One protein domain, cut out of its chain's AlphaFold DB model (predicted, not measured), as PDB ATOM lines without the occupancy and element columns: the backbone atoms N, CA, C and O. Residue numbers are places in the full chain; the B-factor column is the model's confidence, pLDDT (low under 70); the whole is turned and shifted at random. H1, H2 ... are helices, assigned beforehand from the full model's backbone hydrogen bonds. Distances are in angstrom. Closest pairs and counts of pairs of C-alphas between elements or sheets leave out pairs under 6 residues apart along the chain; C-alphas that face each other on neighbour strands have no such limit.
ATOM      1  N   LYS A   2     -37.489 -51.533  21.278       40.03
ATOM      2  CA  LYS A   2     -38.301 -51.951  20.129       40.03
ATOM      3  C   LYS A   2     -37.275 -52.430  19.115       40.03
ATOM      4  O   LYS A   2     -36.411 -51.650  18.750       40.03
ATOM      5  N   GLY A   3     -37.275 -53.729  18.829       39.31
ATOM      6  CA  GLY A   3     -36.335 -54.317  17.885       39.31
ATOM      7  C   GLY A   3     -36.500 -53.643  16.533       39.31
ATOM      8  O   GLY A   3     -37.619 -53.569  16.019       39.31
ATOM      9  N   ASP A   4     -35.397 -53.131  16.002       46.19
ATOM     10  CA  ASP A   4     -35.313 -52.598  14.654       46.19
ATOM     11  C   ASP A   4     -35.587 -53.742  13.676       46.19
ATOM     12  O   ASP A   4     -34.699 -54.502  13.291       46.19
ATOM     13  N   ILE A   5     -36.855 -53.905  13.286       46.72
ATOM     14  CA  ILE A   5     -37.179 -54.621  12.060       46.72
ATOM     15  C   ILE A   5     -36.553 -53.768  10.964       46.72
ATOM     16  O   ILE A   5     -37.113 -52.737  10.588       46.72
ATOM     17  N   MET A   6     -35.372 -54.178  10.508       47.38
ATOM     18  CA  MET A   6     -34.695 -53.636   9.336       47.38
ATOM     19  C   MET A   6     -35.641 -53.801   8.145       47.38
ATOM     20  O   MET A   6     -35.611 -54.812   7.441       47.38
ATOM     21  N   LYS A   7     -36.554 -52.843   7.949       59.16
ATOM     22  CA  LYS A   7     -37.335 -52.755   6.721       59.16
ATOM     23  C   LYS A   7     -36.316 -52.621   5.601       59.16
ATOM     24  O   LYS A   7     -35.425 -51.778   5.677       59.16
ATOM     25  N   GLN A   8     -36.405 -53.510   4.617       70.88
ATOM     26  CA  GLN A   8     -35.516 -53.467   3.466       70.88
ATOM     27  C   GLN A   8     -35.587 -52.073   2.844       70.88
ATOM     28  O   GLN A   8     -36.681 -51.570   2.591       70.88
ATOM     29  N   LEU A   9     -34.418 -51.466   2.633       86.12
ATOM     30  CA  LEU A   9     -34.299 -50.119   2.083       86.12
ATOM     31  C   LEU A   9     -34.889 -50.040   0.674       86.12
ATOM     32  O   LEU A   9     -35.492 -49.037   0.327       86.12
ATOM     33  N   ILE A  10     -34.718 -51.108  -0.107       92.94
ATOM     34  CA  ILE A  10     -35.247 -51.281  -1.461       92.94
ATOM     35  C   ILE A  10     -35.684 -52.736  -1.665       92.94
ATOM     36  O   ILE A  10     -35.134 -53.656  -1.051       92.94
ATOM     37  N   ASN A  11     -36.623 -52.982  -2.580       93.88
ATOM     38  CA  ASN A  11     -36.989 -54.344  -2.976       93.88
ATOM     39  C   ASN A  11     -35.975 -54.910  -3.987       93.88
ATOM     40  O   ASN A  11     -36.199 -54.872  -5.200       93.88
ATOM     41  N   LYS A  12     -34.860 -55.457  -3.485       95.56
ATOM     42  CA  LYS A  12     -33.765 -55.969  -4.330       95.56
ATOM     43  C   LYS A  12     -34.228 -57.024  -5.335       95.56
ATOM     44  O   LYS A  12     -33.937 -56.911  -6.518       95.56
ATOM     45  N   GLY A  13     -35.011 -58.013  -4.896       96.25
ATOM     46  CA  GLY A  13     -35.481 -59.094  -5.771       96.25
ATOM     47  C   GLY A  13     -36.420 -58.622  -6.888       96.25
ATOM     48  O   GLY A  13     -36.500 -59.251  -7.945       96.25
ATOM     49  N   ARG A  14     -37.149 -57.517  -6.692       95.62
ATOM     50  CA  ARG A  14     -37.906 -56.866  -7.772       95.62
ATOM     51  C   ARG A  14     -36.967 -56.171  -8.753       95.62
ATOM     52  O   ARG A  14     -37.093 -56.417  -9.948       95.62
ATOM     53  N   LEU A  15     -36.034 -55.360  -8.253       97.69
ATOM     54  CA  LEU A  15     -35.103 -54.608  -9.094       97.69
ATOM     55  C   LEU A  15     -34.218 -55.536  -9.931       97.69
ATOM     56  O   LEU A  15     -34.140 -55.335 -11.133       97.69
ATOM     57  N   VAL A  16     -33.680 -56.616  -9.353       98.31
ATOM     58  CA  VAL A  16     -32.893 -57.620 -10.094       98.31
ATOM     59  C   VAL A  16     -33.698 -58.195 -11.263       98.31
ATOM     60  O   VAL A  16     -33.234 -58.180 -12.401       98.31
ATOM     61  N   ARG A  17     -34.939 -58.636 -11.016       98.12
ATOM     62  CA  ARG A  17     -35.809 -59.186 -12.071       98.12
ATOM     63  C   ARG A  17     -36.155 -58.153 -13.143       98.12
ATOM     64  O   ARG A  17     -36.220 -58.509 -14.317       98.12
ATOM     65  N   HIS A  18     -36.385 -56.897 -12.758       97.31
ATOM     66  CA  HIS A  18     -36.642 -55.818 -13.710       97.31
ATOM     67  C   HIS A  18     -35.401 -55.510 -14.551       97.31
ATOM     68  O   HIS A  18     -35.528 -55.443 -15.765       97.31
ATOM     69  N   SER A  19     -34.209 -55.427 -13.956       97.31
ATOM     70  CA  SER A  19     -32.957 -55.205 -14.691       97.31
ATOM     71  C   SER A  19     -32.655 -56.329 -15.685       97.31
ATOM     72  O   SER A  19     -32.242 -56.060 -16.809       97.31
ATOM     73  N   MET A  20     -32.906 -57.588 -15.308       98.00
ATOM     74  CA  MET A  20     -32.777 -58.728 -16.228       98.00
ATOM     75  C   MET A  20     -33.764 -58.629 -17.396       98.00
ATOM     76  O   MET A  20     -33.397 -58.901 -18.535       98.00
ATOM     77  N   LYS A  21     -35.017 -58.242 -17.122       96.69
ATOM     78  CA  LYS A  21     -36.069 -58.130 -18.139       96.69
ATOM     79  C   LYS A  21     -35.842 -56.951 -19.089       96.69
ATOM     80  O   LYS A  21     -36.011 -57.122 -20.289       96.69
ATOM     81  N   GLU A  22     -35.510 -55.784 -18.549       95.75
ATOM     82  CA  GLU A  22     -35.400 -54.529 -19.299       95.75
ATOM     83  C   GLU A  22     -34.096 -54.457 -20.096       95.75
ATOM     84  O   GLU A  22     -34.102 -54.122 -21.275       95.75
ATOM     85  N   TYR A  23     -32.976 -54.830 -19.472       93.25
ATOM     86  CA  TYR A  23     -31.645 -54.652 -20.056       93.25
ATOM     87  C   TYR A  23     -30.989 -55.962 -20.513       93.25
ATOM     88  O   TYR A  23     -29.847 -55.951 -20.970       93.25
ATOM     89  N   GLY A  24     -31.658 -57.112 -20.351       96.00
ATOM     90  CA  GLY A  24     -31.102 -58.422 -20.709       96.00
ATOM     91  C   GLY A  24     -29.894 -58.843 -19.862       96.00
ATOM     92  O   GLY A  24     -29.105 -59.687 -20.285       96.00
ATOM     93  N   TRP A  25     -29.697 -58.235 -18.687       97.25
ATOM     94  CA  TRP A  25     -28.559 -58.538 -17.821       97.25
ATOM     95  C   TRP A  25     -28.639 -59.954 -17.246       97.25
ATOM     96  O   TRP A  25     -29.719 -60.483 -16.983       97.25
ATOM     97  N   THR A  26     -27.476 -60.554 -16.984       98.19
ATOM     98  CA  THR A  26     -27.407 -61.776 -16.176       98.19
ATOM     99  C   THR A  26     -27.837 -61.476 -14.740       98.19
ATOM    100  O   THR A  26     -27.688 -60.351 -14.260       98.19
ATOM    101  N   GLU A  27     -28.324 -62.489 -14.021       97.88
ATOM    102  CA  GLU A  27     -28.694 -62.340 -12.607       97.88
ATOM    103  C   GLU A  27     -27.520 -61.821 -11.763       97.88
ATOM    104  O   GLU A  27     -27.702 -60.923 -10.949       97.88
ATOM    105  N   ALA A  28     -26.301 -62.311 -12.017       97.69
ATOM    106  CA  ALA A  28     -25.097 -61.852 -11.326       97.69
ATOM    107  C   ALA A  28     -24.838 -60.351 -11.543       97.69
ATOM    108  O   ALA A  28     -24.613 -59.621 -10.576       97.69
ATOM    109  N   LYS A  29     -24.929 -59.872 -12.793       96.38
ATOM    110  CA  LYS A  29     -24.768 -58.448 -13.119       96.38
ATOM    111  C   LYS A  29     -25.871 -57.601 -12.478       96.38
ATOM    112  O   LYS A  29     -25.582 -56.586 -11.852       96.38
ATOM    113  N   ALA A  30     -27.125 -58.034 -12.597       97.88
ATOM    114  CA  ALA A  30     -28.263 -57.333 -12.014       97.88
ATOM    115  C   ALA A  30     -28.181 -57.265 -10.483       97.88
ATOM    116  O   ALA A  30     -28.403 -56.202  -9.907       97.88
ATOM    117  N   SER A  31     -27.796 -58.359  -9.822       98.12
ATOM    118  CA  SER A  31     -27.577 -58.385  -8.372       98.12
ATOM    119  C   SER A  31     -26.479 -57.408  -7.960       98.12
ATOM    120  O   SER A  31     -26.688 -56.605  -7.053       98.12
ATOM    121  N   GLN A  32     -25.342 -57.416  -8.662       97.25
ATOM    122  CA  GLN A  32     -24.233 -56.508  -8.375       97.25
ATOM    123  C   GLN A  32     -24.644 -55.036  -8.533       97.25
ATOM    124  O   GLN A  32     -24.356 -54.222  -7.653       97.25
ATOM    125  N   ALA A  33     -25.340 -54.685  -9.616       96.94
ATOM    126  CA  ALA A  33     -25.811 -53.320  -9.850       96.94
ATOM    127  C   ALA A  33     -26.815 -52.864  -8.776       96.94
ATOM    128  O   ALA A  33     -26.715 -51.745  -8.272       96.94
ATOM    129  N   VAL A  34     -27.734 -53.742  -8.358       98.31
ATOM    130  CA  VAL A  34     -28.718 -53.455  -7.300       98.31
ATOM    131  C   VAL A  34     -28.062 -53.271  -5.932       98.31
ATOM    132  O   VAL A  34     -28.439 -52.360  -5.191       98.31
ATOM    133  N   ASP A  35     -27.059 -54.080  -5.596       97.62
ATOM    134  CA  ASP A  35     -26.299 -53.909  -4.354       97.62
ATOM    135  C   ASP A  35     -25.519 -52.593  -4.345       97.62
ATOM    136  O   ASP A  35     -25.494 -51.879  -3.337       97.62
ATOM    137  N   ARG A  36     -24.926 -52.229  -5.487       97.62
ATOM    138  CA  ARG A  36     -24.241 -50.945  -5.645       97.62
ATOM    139  C   ARG A  36     -25.206 -49.761  -5.583       97.62
ATOM    140  O   ARG A  36     -24.882 -48.758  -4.953       97.62
ATOM    141  N   TYR A  37     -26.399 -49.884  -6.161       97.62
ATOM    142  CA  TYR A  37     -27.447 -48.873  -6.042       97.62
ATOM    143  C   TYR A  37     -27.896 -48.680  -4.593       97.62
ATOM    144  O   TYR A  37     -27.999 -47.543  -4.143       97.62
ATOM    145  N   GLU A  38     -28.094 -49.753  -3.823       96.81
ATOM    146  CA  GLU A  38     -28.449 -49.631  -2.403       96.81
ATOM    147  C   GLU A  38     -27.381 -48.859  -1.610       96.81
ATOM    148  O   GLU A  38     -27.712 -48.023  -0.765       96.81
ATOM    149  N   LYS A  39     -26.095 -49.118  -1.884       96.25
ATOM    150  CA  LYS A  39     -24.983 -48.355  -1.303       96.25
ATOM    151  C   LYS A  39     -25.045 -46.885  -1.721       96.25
ATOM    152  O   LYS A  39     -25.039 -46.016  -0.854       96.25
ATOM    153  N   LEU A  40     -25.192 -46.598  -3.017       94.69
ATOM    154  CA  LEU A  40     -25.298 -45.220  -3.505       94.69
ATOM    155  C   LEU A  40     -26.486 -44.479  -2.872       94.69
ATOM    156  O   LEU A  40     -26.335 -43.341  -2.432       94.69
ATOM    157  N   PHE A  41     -27.635 -45.145  -2.739       95.38
ATOM    158  CA  PHE A  41     -28.830 -44.585  -2.115       95.38
ATOM    159  C   PHE A  41     -28.542 -44.100  -0.692       95.38
ATOM    160  O   PHE A  41     -28.910 -42.993  -0.320       95.38
ATOM    161  N   LYS A  42     -27.770 -44.871   0.085       94.44
ATOM    162  CA  LYS A  42     -27.360 -44.489   1.447       94.44
ATOM    163  C   LYS A  42     -26.427 -43.272   1.498       94.44
ATOM    164  O   LYS A  42     -26.292 -42.671   2.568       94.44
ATOM    165  N   LEU A  43     -25.771 -42.922   0.391       92.69
ATOM    166  CA  LEU A  43     -24.922 -41.734   0.271       92.69
ATOM    167  C   LEU A  43     -25.710 -40.472  -0.099       92.69
ATOM    168  O   LEU A  43     -25.229 -39.368   0.168       92.69
ATOM    169  N   PHE A  44     -26.916 -40.602  -0.662       90.06
ATOM    170  CA  PHE A  44     -27.736 -39.441  -0.997       90.06
ATOM    171  C   PHE A  44     -28.077 -38.601   0.236       90.06
ATOM    172  O   PHE A  44     -28.254 -39.091   1.353       90.06
ATOM    173  N   GLY A  45     -28.191 -37.290   0.024       77.62
ATOM    174  CA  GLY A  45     -28.591 -36.358   1.073       77.62
ATOM    175  C   GLY A  45     -27.505 -36.028   2.102       77.62
ATOM    176  O   GLY A  45     -27.796 -35.258   3.010       77.62
ATOM    177  N   LYS A  46     -26.263 -36.508   1.940       76.69
ATOM    178  CA  LYS A  46     -25.101 -36.143   2.780       76.69
ATOM    179  C   LYS A  46     -24.499 -34.756   2.467       76.69
ATOM    180  O   LYS A  46     -23.325 -34.523   2.719       76.69
ATOM    181  N   GLY A  47     -25.281 -33.842   1.888       74.50
ATOM    182  CA  GLY A  47     -24.825 -32.489   1.527       74.50
ATOM    183  C   GLY A  47     -23.842 -32.427   0.352       74.50
ATOM    184  O   GLY A  47     -23.295 -31.368   0.074       74.50
ATOM    185  N   VAL A  48     -23.631 -33.544  -0.345       78.38
ATOM    186  CA  VAL A  48     -22.760 -33.652  -1.517       78.38
ATOM    187  C   VAL A  48     -23.563 -34.111  -2.726       78.38
ATOM    188  O   VAL A  48     -24.462 -34.948  -2.606       78.38
ATOM    189  N   SER A  49     -23.235 -33.556  -3.890       85.25
ATOM    190  CA  SER A  49     -23.751 -34.035  -5.170       85.25
ATOM    191  C   SER A  49     -23.158 -35.407  -5.485       85.25
ATOM    192  O   SER A  49     -21.986 -35.655  -5.210       85.25
ATOM    193  N   ILE A  50     -23.971 -36.288  -6.063       88.44
ATOM    194  CA  ILE A  50     -23.595 -37.661  -6.402       88.44
ATOM    195  C   ILE A  50     -23.821 -37.870  -7.896       88.44
ATOM    196  O   ILE A  50     -24.896 -37.541  -8.395       88.44
ATOM    197  N   VAL A  51     -22.833 -38.441  -8.588       89.62
ATOM    198  CA  VAL A  51     -22.979 -38.904  -9.977       89.62
ATOM    199  C   VAL A  51     -22.926 -40.438  -9.990       89.62
ATOM    200  O   VAL A  51     -21.892 -41.023  -9.637       89.62
ATOM    201  N   PRO A  52     -24.026 -41.125 -10.350       90.88
ATOM    202  CA  PRO A  52     -24.040 -42.576 -10.464       90.88
ATOM    203  C   PRO A  52     -23.173 -43.056 -11.637       90.88
ATOM    204  O   PRO A  52     -23.028 -42.379 -12.655       90.88
ATOM    205  N   THR A  53     -22.624 -44.267 -11.526       90.12
ATOM    206  CA  THR A  53     -22.210 -45.008 -12.726       90.12
ATOM    207  C   THR A  53     -23.443 -45.421 -13.521       90.12
ATOM    208  O   THR A  53     -24.482 -45.674 -12.907       90.12
ATOM    209  N   LYS A  54     -23.316 -45.619 -14.837       88.06
ATOM    210  CA  LYS A  54     -24.435 -45.983 -15.719       88.06
ATOM    211  C   LYS A  54     -25.316 -47.113 -15.167       88.06
ATOM    212  O   LYS A  54     -26.524 -46.968 -15.073       88.06
ATOM    213  N   GLU A  55     -24.714 -48.214 -14.717       93.31
ATOM    214  CA  GLU A  55     -25.467 -49.376 -14.215       93.31
ATOM    215  C   GLU A  55     -26.257 -49.079 -12.931       93.31
ATOM    216  O   GLU A  55     -27.308 -49.669 -12.693       93.31
ATOM    217  N   ILE A  56     -25.755 -48.163 -12.096       96.19
ATOM    218  CA  ILE A  56     -26.452 -47.725 -10.884       96.19
ATOM    219  C   ILE A  56     -27.599 -46.778 -11.252       96.19
ATOM    220  O   ILE A  56     -28.667 -46.873 -10.648       96.19
ATOM    221  N   ASP A  57     -27.391 -45.892 -12.230       94.06
ATOM    222  CA  ASP A  57     -28.423 -44.976 -12.729       94.06
ATOM    223  C   ASP A  57     -29.589 -45.739 -13.373       94.06
ATOM    224  O   ASP A  57     -30.741 -45.516 -13.007       94.06
ATOM    225  N   ASP A  58     -29.282 -46.741 -14.202       94.50
ATOM    226  CA  ASP A  58     -30.265 -47.643 -14.814       94.50
ATOM    227  C   ASP A  58     -31.147 -48.322 -13.732       94.50
ATOM    228  O   ASP A  58     -32.377 -48.358 -13.821       94.50
ATOM    229  N   VAL A  59     -30.550 -48.821 -12.638       97.75
ATOM    230  CA  VAL A  59     -31.312 -49.398 -11.510       97.75
ATOM    231  C   VAL A  59     -32.114 -48.332 -10.759       97.75
ATOM    232  O   VAL A  59     -33.239 -48.600 -10.322       97.75
ATOM    233  N   TRP A  60     -31.565 -47.127 -10.592       95.94
ATOM    234  CA  TRP A  60     -32.270 -46.023  -9.949       95.94
ATOM    235  C   TRP A  60     -33.518 -45.623 -10.747       95.94
ATOM    236  O   TRP A  60     -34.588 -45.473 -10.152       95.94
ATOM    237  N   HIS A  61     -33.428 -45.555 -12.078       94.88
ATOM    238  CA  HIS A  61     -34.582 -45.330 -12.957       94.88
ATOM    239  C   HIS A  61     -35.647 -46.404 -12.765       94.88
ATOM    240  O   HIS A  61     -36.812 -46.074 -12.537       94.88
ATOM    241  N   LEU A  62     -35.257 -47.682 -12.752       95.75
ATOM    242  CA  LEU A  62     -36.194 -48.780 -12.489       95.75
ATOM    243  C   LEU A  62     -36.878 -48.664 -11.121       95.75
ATOM    244  O   LEU A  62     -38.049 -49.028 -10.996       95.75
ATOM    245  N   HIS A  63     -36.182 -48.156 -10.101       96.94
ATOM    246  CA  HIS A  63     -36.797 -47.907  -8.801       96.94
ATOM    247  C   HIS A  63     -37.791 -46.738  -8.858       96.94
ATOM    248  O   HIS A  63     -38.884 -46.863  -8.310       96.94
ATOM    249  N   MET A  64     -37.466 -45.645  -9.558       94.19
ATOM    250  CA  MET A  64     -38.375 -44.502  -9.743       94.19
ATOM    251  C   MET A  64     -39.650 -44.864 -10.524       94.19
ATOM    252  O   MET A  64     -40.704 -44.286 -10.260       94.19
ATOM    253  N   LEU A  65     -39.586 -45.849 -11.428       94.56
ATOM    254  CA  LEU A  65     -40.752 -46.384 -12.147       94.56
ATOM    255  C   LEU A  65     -41.727 -47.178 -11.249       94.56
ATOM    256  O   LEU A  65     -42.838 -47.488 -11.679       94.56
ATOM    257  N   ASP A  66     -41.354 -47.476 -10.001       94.38
ATOM    258  CA  ASP A  66     -42.249 -47.972  -8.949       94.38
ATOM    259  C   ASP A  66     -42.451 -46.867  -7.890       94.38
ATOM    260  O   ASP A  66     -41.836 -46.900  -6.819       94.38
ATOM    261  N   PRO A  67     -43.289 -45.847  -8.168       93.69
ATOM    262  CA  PRO A  67     -43.337 -44.616  -7.376       93.69
ATOM    263  C   PRO A  67     -43.750 -44.846  -5.918       93.69
ATOM    264  O   PRO A  67     -43.313 -44.110  -5.036       93.69
ATOM    265  N   VAL A  68     -44.554 -45.879  -5.634       95.31
ATOM    266  CA  VAL A  68     -44.935 -46.236  -4.258       95.31
ATOM    267  C   VAL A  68     -43.733 -46.807  -3.505       95.31
ATOM    268  O   VAL A  68     -43.450 -46.359  -2.391       95.31
ATOM    269  N   SER A  69     -43.004 -47.753  -4.110       94.81
ATOM    270  CA  SER A  69     -41.770 -48.296  -3.525       94.81
ATOM    271  C   SER A  69     -40.712 -47.205  -3.347       94.81
ATOM    272  O   SER A  69     -40.094 -47.101  -2.283       94.81
ATOM    273  N   TYR A  70     -40.536 -46.351  -4.358       95.56
ATOM    274  CA  TYR A  70     -39.560 -45.267  -4.334       95.56
ATOM    275  C   TYR A  70     -39.855 -44.254  -3.230       95.56
ATOM    276  O   TYR A  70     -38.970 -43.925  -2.435       95.56
ATOM    277  N   TYR A  71     -41.115 -43.821  -3.126       95.38
ATOM    278  CA  TYR A  71     -41.576 -42.920  -2.074       95.38
ATOM    279  C   TYR A  71     -41.310 -43.499  -0.683       95.38
ATOM    280  O   TYR A  71     -40.735 -42.823   0.169       95.38
ATOM    281  N   GLN A  72     -41.675 -44.763  -0.452       95.00
ATOM    282  CA  GLN A  72     -41.463 -45.419   0.841       95.00
ATOM    283  C   GLN A  72     -39.977 -45.495   1.207       95.00
ATOM    284  O   GLN A  72     -39.608 -45.166   2.335       95.00
ATOM    285  N   SER A  73     -39.127 -45.866   0.251       94.75
ATOM    286  CA  SER A  73     -37.674 -45.949   0.438       94.75
ATOM    287  C   SER A  73     -37.089 -44.578   0.794       94.75
ATOM    288  O   SER A  73     -36.420 -44.430   1.819       94.75
ATOM    289  N   CYS A  74     -37.437 -43.547   0.015       93.69
ATOM    290  CA  CYS A  74     -37.006 -42.167   0.231       93.69
ATOM    291  C   CYS A  74     -37.445 -41.621   1.594       93.69
ATOM    292  O   CYS A  74     -36.625 -41.110   2.357       93.69
ATOM    293  N   MET A  75     -38.727 -41.761   1.935       93.75
ATOM    294  CA  MET A  75     -39.254 -41.244   3.197       93.75
ATOM    295  C   MET A  75     -38.710 -42.004   4.406       93.75
ATOM    296  O   MET A  75     -38.432 -41.384   5.428       93.75
ATOM    297  N   SER A  76     -38.513 -43.320   4.292       92.19
ATOM    298  CA  SER A  76     -38.008 -44.132   5.404       92.19
ATOM    299  C   SER A  76     -36.553 -43.831   5.767       92.19
ATOM    300  O   SER A  76     -36.210 -43.889   6.945       92.19
ATOM    301  N   TYR A  77     -35.713 -43.501   4.780       92.12
ATOM    302  CA  TYR A  77     -34.272 -43.353   4.988       92.12
ATOM    303  C   TYR A  77     -33.790 -41.896   4.952       92.12
ATOM    304  O   TYR A  77     -32.904 -41.524   5.717       92.12
ATOM    305  N   HIS A  78     -34.381 -41.049   4.104       89.25
ATOM    306  CA  HIS A  78     -33.966 -39.651   3.936       89.25
ATOM    307  C   HIS A  78     -34.968 -38.633   4.493       89.25
ATOM    308  O   HIS A  78     -34.640 -37.448   4.549       89.25
ATOM    309  N   ASN A  79     -36.183 -39.058   4.864       92.06
ATOM    310  CA  ASN A  79     -37.297 -38.175   5.238       92.06
ATOM    311  C   ASN A  79     -37.612 -37.089   4.181       92.06
ATOM    312  O   ASN A  79     -38.144 -36.025   4.492       92.06
ATOM    313  N   LYS A  80     -37.245 -37.346   2.921       91.31
ATOM    314  CA  LYS A  80     -37.506 -36.502   1.751       91.31
ATOM    315  C   LYS A  80     -37.378 -37.334   0.483       91.31
ATOM    316  O   LYS A  80     -36.683 -38.349   0.483       91.31
ATOM    317  N   ILE A  81     -37.996 -36.879  -0.601       91.69
ATOM    318  CA  ILE A  81     -37.832 -37.492  -1.923       91.69
ATOM    319  C   ILE A  81     -36.496 -37.063  -2.520       91.69
ATOM    320  O   ILE A  81     -36.178 -35.874  -2.550       91.69
ATOM    321  N   ILE A  82     -35.715 -38.035  -2.986       90.44
ATOM    322  CA  ILE A  82     -34.503 -37.763  -3.753       90.44
ATOM    323  C   ILE A  82     -34.923 -37.529  -5.206       90.44
ATOM    324  O   ILE A  82     -35.511 -38.407  -5.834       90.44
ATOM    325  N   GLY A  83     -34.680 -36.324  -5.718       86.44
ATOM    326  CA  GLY A  83     -34.926 -35.997  -7.121       86.44
ATOM    327  C   GLY A  83     -33.808 -36.523  -8.016       86.44
ATOM    328  O   GLY A  83     -32.647 -36.538  -7.609       86.44
ATOM    329  N   HIS A  84     -34.165 -36.923  -9.234       84.06
ATOM    330  CA  HIS A  84     -33.216 -37.143 -10.322       84.06
ATOM    331  C   HIS A  84     -33.221 -35.898 -11.210       84.06
ATOM    332  O   HIS A  84     -34.293 -35.451 -11.621       84.06
ATOM    333  N   ASN A  85     -32.049 -35.305 -11.434       80.19
ATOM    334  CA  ASN A  85     -31.875 -34.205 -12.375       80.19
ATOM    335  C   ASN A  85     -30.970 -34.711 -13.501       80.19
ATOM    336  O   ASN A  85     -29.762 -34.822 -13.263       80.19
ATOM    337  N   PRO A  86     -31.526 -35.067 -14.671       68.88
ATOM    338  CA  PRO A  86     -30.718 -35.565 -15.772       68.88
ATOM    339  C   PRO A  86     -29.741 -34.478 -16.220       68.88
ATOM    340  O   PRO A  86     -30.085 -33.292 -16.213       68.88
ATOM    341  N   ALA A  87     -28.527 -34.864 -16.611       66.81
ATOM    342  CA  ALA A  87     -27.674 -33.946 -17.349       66.81
ATOM    343  C   ALA A  87     -28.368 -33.649 -18.679       66.81
ATOM    344  O   ALA A  87     -28.665 -34.560 -19.452       66.81
ATOM    345  N   LEU A  88     -28.702 -32.382 -18.910       58.59
ATOM    346  CA  LEU A  88     -29.485 -32.009 -20.080       58.59
ATOM    347  C   LEU A  88     -28.597 -31.715 -21.294       58.59
ATOM    348  O   LEU A  88     -29.098 -31.877 -22.406       58.59
ATOM    349  N   GLU A  89     -27.320 -31.306 -21.144       57.22
ATOM    350  CA  GLU A  89     -26.613 -30.711 -22.288       57.22
ATOM    351  C   GLU A  89     -25.100 -30.939 -22.477       57.22
ATOM    352  O   GLU A  89     -24.276 -31.149 -21.590       57.22
ATOM    353  N   ASN A  90     -24.769 -30.813 -23.765       59.53
ATOM    354  CA  ASN A  90     -23.543 -31.108 -24.496       59.53
ATOM    355  C   ASN A  90     -22.389 -30.103 -24.293       59.53
ATOM    356  O   ASN A  90     -21.453 -30.095 -25.099       59.53
ATOM    357  N   SER A  91     -22.435 -29.248 -23.265       72.88
ATOM    358  CA  SER A  91     -21.388 -28.239 -23.035       72.88
ATOM    359  C   SER A  91     -20.125 -28.847 -22.412       72.88
ATOM    360  O   SER A  91     -20.166 -29.856 -21.700       72.88
ATOM    361  N   LYS A  92     -18.964 -28.245 -22.684       75.19
ATOM    362  CA  LYS A  92     -17.679 -28.710 -22.136       75.19
ATOM    363  C   LYS A  92     -17.599 -28.455 -20.626       75.19
ATOM    364  O   LYS A  92     -17.008 -29.244 -19.881       75.19
ATOM    365  N   GLU A  93     -18.208 -27.366 -20.183       79.88
ATOM    366  CA  GLU A  93     -18.244 -26.905 -18.801       79.88
ATOM    367  C   GLU A  93     -19.071 -27.865 -17.939       79.88
ATOM    368  O   GLU A  93     -18.613 -28.297 -16.878       79.88
ATOM    369  N   GLU A  94     -20.245 -28.285 -18.422       78.25
ATOM    370  CA  GLU A  94     -21.079 -29.261 -17.718       78.25
ATOM    371  C   GLU A  94     -20.389 -30.624 -17.603       78.25
ATOM    372  O   GLU A  94     -20.338 -31.190 -16.508       78.25
ATOM    373  N   LYS A  95     -19.759 -31.107 -18.682       78.12
ATOM    374  CA  LYS A  95     -18.971 -32.351 -18.652       78.12
ATOM    375  C   LYS A  95     -17.851 -32.291 -17.609       78.12
ATOM    376  O   LYS A  95     -17.694 -33.222 -16.820       78.12
ATOM    377  N   SER A  96     -17.117 -31.180 -17.550       80.75
ATOM    378  CA  SER A  96     -16.044 -30.966 -16.562       80.75
ATOM    379  C   SER A  96     -16.573 -30.954 -15.121       80.75
ATOM    380  O   SER A  96     -15.977 -31.551 -14.214       80.75
ATOM    381  N   ARG A  97     -17.729 -30.316 -14.902       83.38
ATOM    382  CA  ARG A  97     -18.405 -30.279 -13.598       83.38
ATOM    383  C   ARG A  97     -18.861 -31.674 -13.165       83.38
ATOM    384  O   ARG A  97     -18.574 -32.082 -12.040       83.38
ATOM    385  N   LEU A  98     -19.536 -32.415 -14.044       83.00
ATOM    386  CA  LEU A  98     -20.011 -33.775 -13.765       83.00
ATOM    387  C   LEU A  98     -18.848 -34.732 -13.495       83.00
ATOM    388  O   LEU A  98     -18.914 -35.508 -12.544       83.00
ATOM    389  N   HIS A  99     -17.750 -34.617 -14.249       84.38
ATOM    390  CA  HIS A  99     -16.532 -35.382 -13.994       84.38
ATOM    391  C   HIS A  99     -15.964 -35.107 -12.594       84.38
ATOM    392  O   HIS A  99     -15.670 -36.038 -11.843       84.38
ATOM    393  N   SER A 100     -15.887 -33.836 -12.192       85.31
ATOM    394  CA  SER A 100     -15.419 -33.462 -10.851       85.31
ATOM    395  C   SER A 100     -16.302 -34.063  -9.747       85.31
ATOM    396  O   SER A 100     -15.792 -34.606  -8.766       85.31
ATOM    397  N   ILE A 101     -17.628 -34.042  -9.923       87.25
ATOM    398  CA  ILE A 101     -18.576 -34.643  -8.968       87.25
ATOM    399  C   ILE A 101     -18.463 -36.175  -8.962       87.25
ATOM    400  O   ILE A 101     -18.577 -36.798  -7.904       87.25
ATOM    401  N   PHE A 102     -18.196 -36.803 -10.108       87.19
ATOM    402  CA  PHE A 102     -17.946 -38.241 -10.187       87.19
ATOM    403  C   PHE A 102     -16.702 -38.643  -9.381       87.19
ATOM    404  O   PHE A 102     -16.769 -39.580  -8.587       87.19
ATOM    405  N   LEU A 103     -15.601 -37.889  -9.482       87.44
ATOM    406  CA  LEU A 103     -14.403 -38.123  -8.664       87.44
ATOM    407  C   LEU A 103     -14.677 -37.936  -7.163       87.44
ATOM    408  O   LEU A 103     -14.194 -38.716  -6.340       87.44
ATOM    409  N   MET A 104     -15.488 -36.940  -6.792       90.25
ATOM    410  CA  MET A 104     -15.937 -36.770  -5.405       90.25
ATOM    411  C   MET A 104     -16.801 -37.947  -4.934       90.25
ATOM    412  O   MET A 104     -16.629 -38.422  -3.812       90.25
ATOM    413  N   THR A 105     -17.685 -38.450  -5.798       90.06
ATOM    414  CA  THR A 105     -18.509 -39.636  -5.526       90.06
ATOM    415  C   THR A 105     -17.625 -40.860  -5.296       90.06
ATOM    416  O   THR A 105     -17.824 -41.577  -4.317       90.06
ATOM    417  N   ALA A 106     -16.607 -41.063  -6.139       90.00
ATOM    418  CA  ALA A 106     -15.654 -42.160  -6.007       90.00
ATOM    419  C   ALA A 106     -14.865 -42.091  -4.693       90.00
ATOM    420  O   ALA A 106     -14.734 -43.099  -3.997       90.00
ATOM    421  N   ARG A 107     -14.405 -40.894  -4.308       91.62
ATOM    422  CA  ARG A 107     -13.732 -40.680  -3.020       91.62
ATOM    423  C   ARG A 107     -14.651 -41.009  -1.844       91.62
ATOM    424  O   ARG A 107     -14.267 -41.796  -0.985       91.62
ATOM    425  N   LEU A 108     -15.868 -40.462  -1.830       92.56
ATOM    426  CA  LEU A 108     -16.839 -40.729  -0.766       92.56
ATOM    427  C   LEU A 108     -17.186 -42.219  -0.672       92.56
ATOM    428  O   LEU A 108     -17.352 -42.754   0.426       92.56
ATOM    429  N   TRP A 109     -17.306 -42.888  -1.818       94.56
ATOM    430  CA  TRP A 109     -17.548 -44.321  -1.890       94.56
ATOM    431  C   TRP A 109     -16.401 -45.110  -1.254       94.56
ATOM    432  O   TRP A 109     -16.659 -45.951  -0.392       94.56
ATOM    433  N   LYS A 110     -15.149 -44.799  -1.614       94.25
ATOM    434  CA  LYS A 110     -13.956 -45.433  -1.036       94.25
ATOM    435  C   LYS A 110     -13.868 -45.201   0.469       94.25
ATOM    436  O   LYS A 110     -13.662 -46.148   1.217       94.25
ATOM    437  N   GLU A 111     -14.105 -43.977   0.926       94.62
ATOM    438  CA  GLU A 111     -14.112 -43.638   2.354       94.62
ATOM    439  C   GLU A 111     -15.232 -44.352   3.130       94.62
ATOM    440  O   GLU A 111     -15.042 -44.721   4.287       94.62
ATOM    441  N   THR A 112     -16.401 -44.566   2.512       95.19
ATOM    442  CA  THR A 112     -17.561 -45.170   3.194       95.19
ATOM    443  C   THR A 112     -17.536 -46.701   3.175       95.19
ATOM    444  O   THR A 112     -17.987 -47.325   4.136       95.19
ATOM    445  N   TYR A 113     -17.071 -47.313   2.082       95.06
ATOM    446  CA  TYR A 113     -17.204 -48.755   1.835       95.06
ATOM    447  C   TYR A 113     -15.874 -49.494   1.678       95.06
ATOM    448  O   TYR A 113     -15.896 -50.712   1.545       95.06
ATOM    449  N   ASP A 114     -14.742 -48.787   1.672       96.00
ATOM    450  CA  ASP A 114     -13.410 -49.330   1.368       96.00
ATOM    451  C   ASP A 114     -13.311 -50.035  -0.005       96.00
ATOM    452  O   ASP A 114     -12.421 -50.837  -0.279       96.00
ATOM    453  N   GLU A 115     -14.201 -49.681  -0.928       93.06
ATOM    454  CA  GLU A 115     -14.300 -50.254  -2.273       93.06
ATOM    455  C   GLU A 115     -13.936 -49.219  -3.340       93.06
ATOM    456  O   GLU A 115     -14.132 -48.022  -3.146       93.06
ATOM    457  N   GLU A 116     -13.447 -49.666  -4.494       89.75
ATOM    458  CA  GLU A 116     -13.244 -48.781  -5.646       89.75
ATOM    459  C   GLU A 116     -14.569 -48.529  -6.376       89.75
ATOM    460  O   GLU A 116     -15.334 -49.458  -6.658       89.75
ATOM    461  N   TYR A 117     -14.836 -47.270  -6.729       89.44
ATOM    462  CA  TYR A 117     -16.035 -46.896  -7.478       89.44
ATOM    463  C   TYR A 117     -15.802 -47.043  -8.987       89.44
ATOM    464  O   TYR A 117     -15.416 -46.104  -9.679       89.44
ATOM    465  N   THR A 118     -15.994 -48.260  -9.495       83.81
ATOM    466  CA  THR A 118     -15.653 -48.646 -10.878       83.81
ATOM    467  C   THR A 118     -16.816 -48.480 -11.860       83.81
ATOM    468  O   THR A 118     -17.952 -48.783 -11.507       83.81
ATOM    469  N   GLY A 119     -16.552 -48.075 -13.105       76.38
ATOM    470  CA  GLY A 119     -17.553 -47.960 -14.179       76.38
ATOM    471  C   GLY A 119     -17.529 -46.599 -14.879       76.38
ATOM    472  O   GLY A 119     -16.740 -45.730 -14.521       76.38
ATOM    473  N   PHE A 120     -18.401 -46.413 -15.870       70.06
ATOM    474  CA  PHE A 120     -18.570 -45.134 -16.572       70.06
ATOM    475  C   PHE A 120     -19.660 -44.299 -15.901       70.06
ATOM    476  O   PHE A 120     -20.656 -44.864 -15.439       70.06
ATOM    477  N   ALA A 121     -19.494 -42.974 -15.846       63.12
ATOM    478  CA  ALA A 121     -20.577 -42.073 -15.450       63.12
ATOM    479  C   ALA A 121     -21.770 -42.224 -16.417       63.12
ATOM    480  O   ALA A 121     -21.589 -42.591 -17.577       63.12
ATOM    481  N   ALA A 122     -22.992 -41.999 -15.931       55.12
ATOM    482  CA  ALA A 122     -24.212 -42.280 -16.695       55.12
ATOM    483  C   ALA A 122     -24.364 -41.466 -18.003       55.12
ATOM    484  O   ALA A 122     -25.036 -41.935 -18.913       55.12
ATOM    485  N   ASP A 123     -23.665 -40.331 -18.142       51.19
ATOM    486  CA  ASP A 123     -23.818 -39.381 -19.262       51.19
ATOM    487  C   ASP A 123     -22.612 -39.336 -20.233       51.19
ATOM    488  O   ASP A 123     -22.335 -38.315 -20.867       51.19
ATOM    489  N   CYS A 124     -21.847 -40.427 -20.354       45.41
ATOM    490  CA  CYS A 124     -20.628 -40.474 -21.184       45.41
ATOM    491  C   CYS A 124     -20.848 -40.763 -22.687       45.41
ATOM    492  O   CYS A 124     -19.867 -40.799 -23.430       45.41
ATOM    493  N   ASP A 125     -22.081 -40.973 -23.157       39.22
ATOM    494  CA  ASP A 125     -22.384 -41.547 -24.486       39.22
ATOM    495  C   ASP A 125     -22.335 -40.534 -25.658       39.22
ATOM    496  O   ASP A 125     -23.187 -40.517 -26.547       39.22
ATOM    497  N   GLY A 126     -21.316 -39.669 -25.692       41.31
ATOM    498  CA  GLY A 126     -21.028 -38.827 -26.857       41.31
ATOM    499  C   GLY A 126     -20.157 -39.563 -27.891       41.31
ATOM    500  O   GLY A 126     -19.160 -40.168 -27.496       41.31
ATOM    501  N   PRO A 127     -20.441 -39.474 -29.209       38.34
ATOM    502  CA  PRO A 127     -19.668 -40.162 -30.259       38.34
ATOM    503  C   PRO A 127     -18.193 -39.727 -30.342       38.34
ATOM    504  O   PRO A 127     -17.380 -40.430 -30.935       38.34
ATOM    505  N   ASP A 128     -17.844 -38.604 -29.711       45.34
ATOM    506  CA  ASP A 128     -16.509 -38.005 -29.755       45.34
ATOM    507  C   ASP A 128     -15.605 -38.390 -28.572       45.34
ATOM    508  O   ASP A 128     -14.499 -37.862 -28.464       45.34
ATOM    509  N   HIS A 129     -16.045 -39.244 -27.641       45.47
ATOM    510  CA  HIS A 129     -15.224 -39.638 -26.489       45.47
ATOM    511  C   HIS A 129     -15.196 -41.154 -26.312       45.47
ATOM    512  O   HIS A 129     -16.081 -41.761 -25.714       45.47
ATOM    513  N   ALA A 130     -14.107 -41.766 -26.776       37.19
ATOM    514  CA  ALA A 130     -13.724 -43.098 -26.346       37.19
ATOM    515  C   ALA A 130     -13.448 -43.054 -24.834       37.19
ATOM    516  O   ALA A 130     -12.396 -42.613 -24.380       37.19
ATOM    517  N   CYS A 131     -14.414 -43.508 -24.034       46.22
ATOM    518  CA  CYS A 131     -14.339 -43.509 -22.571       46.22
ATOM    519  C   CYS A 131     -13.273 -44.480 -22.008       46.22
ATOM    520  O   CYS A 131     -13.203 -44.702 -20.803       46.22
ATOM    521  N   THR A 132     -12.415 -45.057 -22.854       41.59
ATOM    522  CA  THR A 132     -11.304 -45.933 -22.460       41.59
ATOM    523  C   THR A 132     -10.196 -45.208 -21.696       41.59
ATOM    524  O   THR A 132      -9.429 -45.870 -21.007       41.59
ATOM    525  N   GLU A 133     -10.129 -43.874 -21.760       39.94
ATOM    526  CA  GLU A 133      -9.104 -43.083 -21.055       39.94
ATOM    527  C   GLU A 133      -9.582 -42.482 -19.721       39.94
ATOM    528  O   GLU A 133      -8.787 -41.930 -18.969       39.94
ATOM    529  N   CYS A 134     -10.852 -42.664 -19.333       40.19
ATOM    530  CA  CYS A 134     -11.335 -42.264 -18.002       40.19
ATOM    531  C   CYS A 134     -11.151 -43.383 -16.955       40.19
ATOM    532  O   CYS A 134     -11.934 -43.528 -16.018       40.19
ATOM    533  N   SER A 135     -10.115 -44.204 -17.122       38.34
ATOM    534  CA  SER A 135      -9.618 -45.119 -16.097       38.34
ATOM    535  C   SER A 135      -8.205 -44.683 -15.740       38.34
ATOM    536  O   SER A 135      -7.254 -45.048 -16.415       38.34
ATOM    537  N   MET A 136      -8.105 -43.923 -14.650       37.31
ATOM    538  CA  MET A 136      -6.868 -43.412 -14.047       37.31
ATOM    539  C   MET A 136      -6.196 -42.261 -14.807       37.31
ATOM    540  O   MET A 136      -5.345 -42.478 -15.651       37.31
ATOM    541  N   GLY A 137      -6.544 -41.032 -14.410       38.56
ATOM    542  CA  GLY A 137      -5.661 -39.863 -14.454       38.56
ATOM    543  C   GLY A 137      -4.926 -39.588 -15.763       38.56
ATOM    544  O   GLY A 137      -3.782 -39.982 -15.894       38.56
ATOM    545  N   ASP A 138      -5.551 -38.822 -16.656       36.94
ATOM    546  CA  ASP A 138      -4.909 -37.704 -17.361       36.94
ATOM    547  C   ASP A 138      -5.943 -37.010 -18.253       36.94
ATOM    548  O   ASP A 138      -6.221 -37.431 -19.368       36.94
ATOM    549  N   CYS A 139      -6.519 -35.910 -17.770       35.88
ATOM    550  CA  CYS A 139      -7.169 -34.920 -18.627       35.88
ATOM    551  C   CYS A 139      -6.841 -33.527 -18.082       35.88
ATOM    552  O   CYS A 139      -7.469 -33.012 -17.158       35.88
ATOM    553  N   HIS A 140      -5.778 -32.958 -18.649       34.34
ATOM    554  CA  HIS A 140      -5.388 -31.555 -18.553       34.34
ATOM    555  C   HIS A 140      -6.568 -30.659 -18.947       34.34
ATOM    556  O   HIS A 140      -7.025 -30.800 -20.069       34.34
ATOM    557  N   TRP A 141      -7.041 -29.782 -18.054       32.12
ATOM    558  CA  TRP A 141      -7.444 -28.369 -18.253       32.12
ATOM    559  C   TRP A 141      -8.079 -27.881 -16.938       32.12
ATOM    560  O   TRP A 141      -9.136 -28.356 -16.535       32.12
ATOM    561  N   GLY A 142      -7.381 -26.994 -16.223       25.30
ATOM    562  CA  GLY A 142      -7.698 -26.610 -14.846       25.30
ATOM    563  C   GLY A 142      -8.689 -25.446 -14.663       25.30
ATOM    564  O   GLY A 142      -8.787 -24.592 -15.533       25.30
ATOM    565  N   ILE A 143      -9.332 -25.476 -13.477       33.38
ATOM    566  CA  ILE A 143      -9.746 -24.419 -12.504       33.38
ATOM    567  C   ILE A 143     -10.616 -23.251 -13.060       33.38
ATOM    568  O   ILE A 143     -10.237 -22.613 -14.026       33.38
ATOM    569  N   GLU A 144     -11.813 -22.935 -12.528       30.52
ATOM    570  CA  GLU A 144     -12.031 -22.114 -11.315       30.52
ATOM    571  C   GLU A 144     -13.451 -22.202 -10.693       30.52
ATOM    572  O   GLU A 144     -14.456 -22.220 -11.388       30.52
ATOM    573  N   ARG A 145     -13.458 -22.203  -9.345       31.64
ATOM    574  CA  ARG A 145     -14.462 -21.735  -8.356       31.64
ATOM    575  C   ARG A 145     -15.947 -22.136  -8.480       31.64
ATOM    576  O   ARG A 145     -16.681 -21.712  -9.357       31.64
ATOM    577  N   PHE A 146     -16.410 -22.827  -7.435       33.97
ATOM    578  CA  PHE A 146     -17.808 -22.864  -7.003       33.97
ATOM    579  C   PHE A 146     -18.204 -21.512  -6.390       33.97
ATOM    580  O   PHE A 146     -17.558 -21.077  -5.435       33.97
ATOM    581  N   GLU A 147     -19.295 -20.907  -6.856       30.56
ATOM    582  CA  GLU A 147     -20.072 -19.970  -6.040       30.56
ATOM    583  C   GLU A 147     -21.255 -20.713  -5.413       30.56
ATOM    584  O   GLU A 147     -22.014 -21.419  -6.081       30.56
ATOM    585  N   VAL A 148     -21.362 -20.590  -4.093       36.16
ATOM    586  CA  VAL A 148     -22.535 -20.977  -3.313       36.16
ATOM    587  C   VAL A 148     -23.509 -19.810  -3.421       36.16
ATOM    588  O   VAL A 148     -23.197 -18.733  -2.924       36.16
ATOM    589  N   ILE A 149     -24.659 -19.998  -4.070       38.00
ATOM    590  CA  ILE A 149     -25.721 -18.985  -4.053       38.00
ATOM    591  C   ILE A 149     -26.505 -19.173  -2.756       38.00
ATOM    592  O   ILE A 149     -27.140 -20.211  -2.548       38.00
ATOM    593  N   ASP A 150     -26.414 -18.180  -1.875       37.38
ATOM    594  CA  ASP A 150     -27.144 -18.137  -0.615       37.38
ATOM    595  C   ASP A 150     -28.528 -17.493  -0.822       37.38
ATOM    596  O   ASP A 150     -28.739 -16.676  -1.720       37.38
ATOM    597  N   ASN A 151     -29.506 -17.844   0.017       44.59
ATOM    598  CA  ASN A 151     -30.921 -17.470  -0.179       44.59
ATOM    599  C   ASN A 151     -31.228 -15.958  -0.053       44.59
ATOM    600  O   ASN A 151     -32.383 -15.555  -0.198       44.59
ATOM    601  N   ALA A 152     -30.232 -15.115   0.226       42.25
ATOM    602  CA  ALA A 152     -30.398 -13.666   0.321       42.25
ATOM    603  C   ALA A 152     -30.457 -12.968  -1.054       42.25
ATOM    604  O   ALA A 152     -31.021 -11.878  -1.151       42.25
ATOM    605  N   ASP A 153     -29.957 -13.605  -2.118       45.41
ATOM    606  CA  ASP A 153     -29.805 -12.965  -3.434       45.41
ATOM    607  C   ASP A 153     -31.060 -13.045  -4.328       45.41
ATOM    608  O   ASP A 153     -31.096 -12.462  -5.409       45.41
ATOM    609  N   MET A 154     -32.137 -13.709  -3.883       45.97
ATOM    610  CA  MET A 154     -33.399 -13.796  -4.643       45.97
ATOM    611  C   MET A 154     -34.314 -12.563  -4.526       45.97
ATOM    612  O   MET A 154     -35.337 -12.512  -5.207       45.97
ATOM    613  N   LEU A 155     -34.004 -11.575  -3.678       42.12
ATOM    614  CA  LEU A 155     -34.939 -10.475  -3.374       42.12
ATOM    615  C   LEU A 155     -34.652  -9.137  -4.073       42.12
ATOM    616  O   LEU A 155     -35.346  -8.162  -3.793       42.12
ATOM    617  N   THR A 156     -33.696  -9.057  -5.000       43.03
ATOM    618  CA  THR A 156     -33.387  -7.799  -5.717       43.03
ATOM    619  C   THR A 156     -33.677  -7.821  -7.218       43.03
ATOM    620  O   THR A 156     -33.372  -6.847  -7.900       43.03
ATOM    621  N   ALA A 157     -34.328  -8.861  -7.740       39.34
ATOM    622  CA  ALA A 157     -34.792  -8.893  -9.127       39.34
ATOM    623  C   ALA A 157     -36.321  -8.715  -9.214       39.34
ATOM    624  O   ALA A 157     -37.055  -9.679  -9.435       39.34
ATOM    625  N   VAL A 158     -36.787  -7.473  -9.036       44.56
ATOM    626  CA  VAL A 158     -38.052  -6.960  -9.601       44.56
ATOM    627  C   VAL A 158     -37.750  -5.659 -10.327       44.56
ATOM    628  O   VAL A 158     -37.083  -4.801  -9.708       44.56
TER     629      VAL A 158
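What this domain is: This is residues 2 to 158 of the 158 residues of an uncharacterized protein of Euryarchaeota archaeon (UniProt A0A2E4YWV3). H1 to H3 form a crossed cluster, with H4 at a corner, H5 near H2, and residues 147 to 158 sticking out. The 157 printed residues, under half in the named helices H1 to H5, have no named strand: all helix. The whole is only just compact, close to loose: radius of gyration of the C-alphas 17.8 A, spans 47 by 44 by 31 A.

How they stand to each other: H1, residues 12 to 23, touches H2, residues 27 to 43, closest C-alphas Val 16 and Ala 30, 5.0 A. Residues 33 to 40 of H2 touch H3, residues 54 to 64, closest C-alphas Tyr 37 and Ile 56, 5.1 A. H4, residues 67 to 78, only just touches H3, only at the corner, with 3 C-alpha pairs within 8 A. Every helix O i to N i+4 pair is within hydrogen-bond range.

Where its parts are: H1 begins at C-alpha 12 (-33.765, -55.969, -4.330); H5, residues 92 to 113, spans 31.3 A.

The domain as a whole: The printed part has no cut, and 49 residues have pLDDT under 70, among them residues 121 to 158.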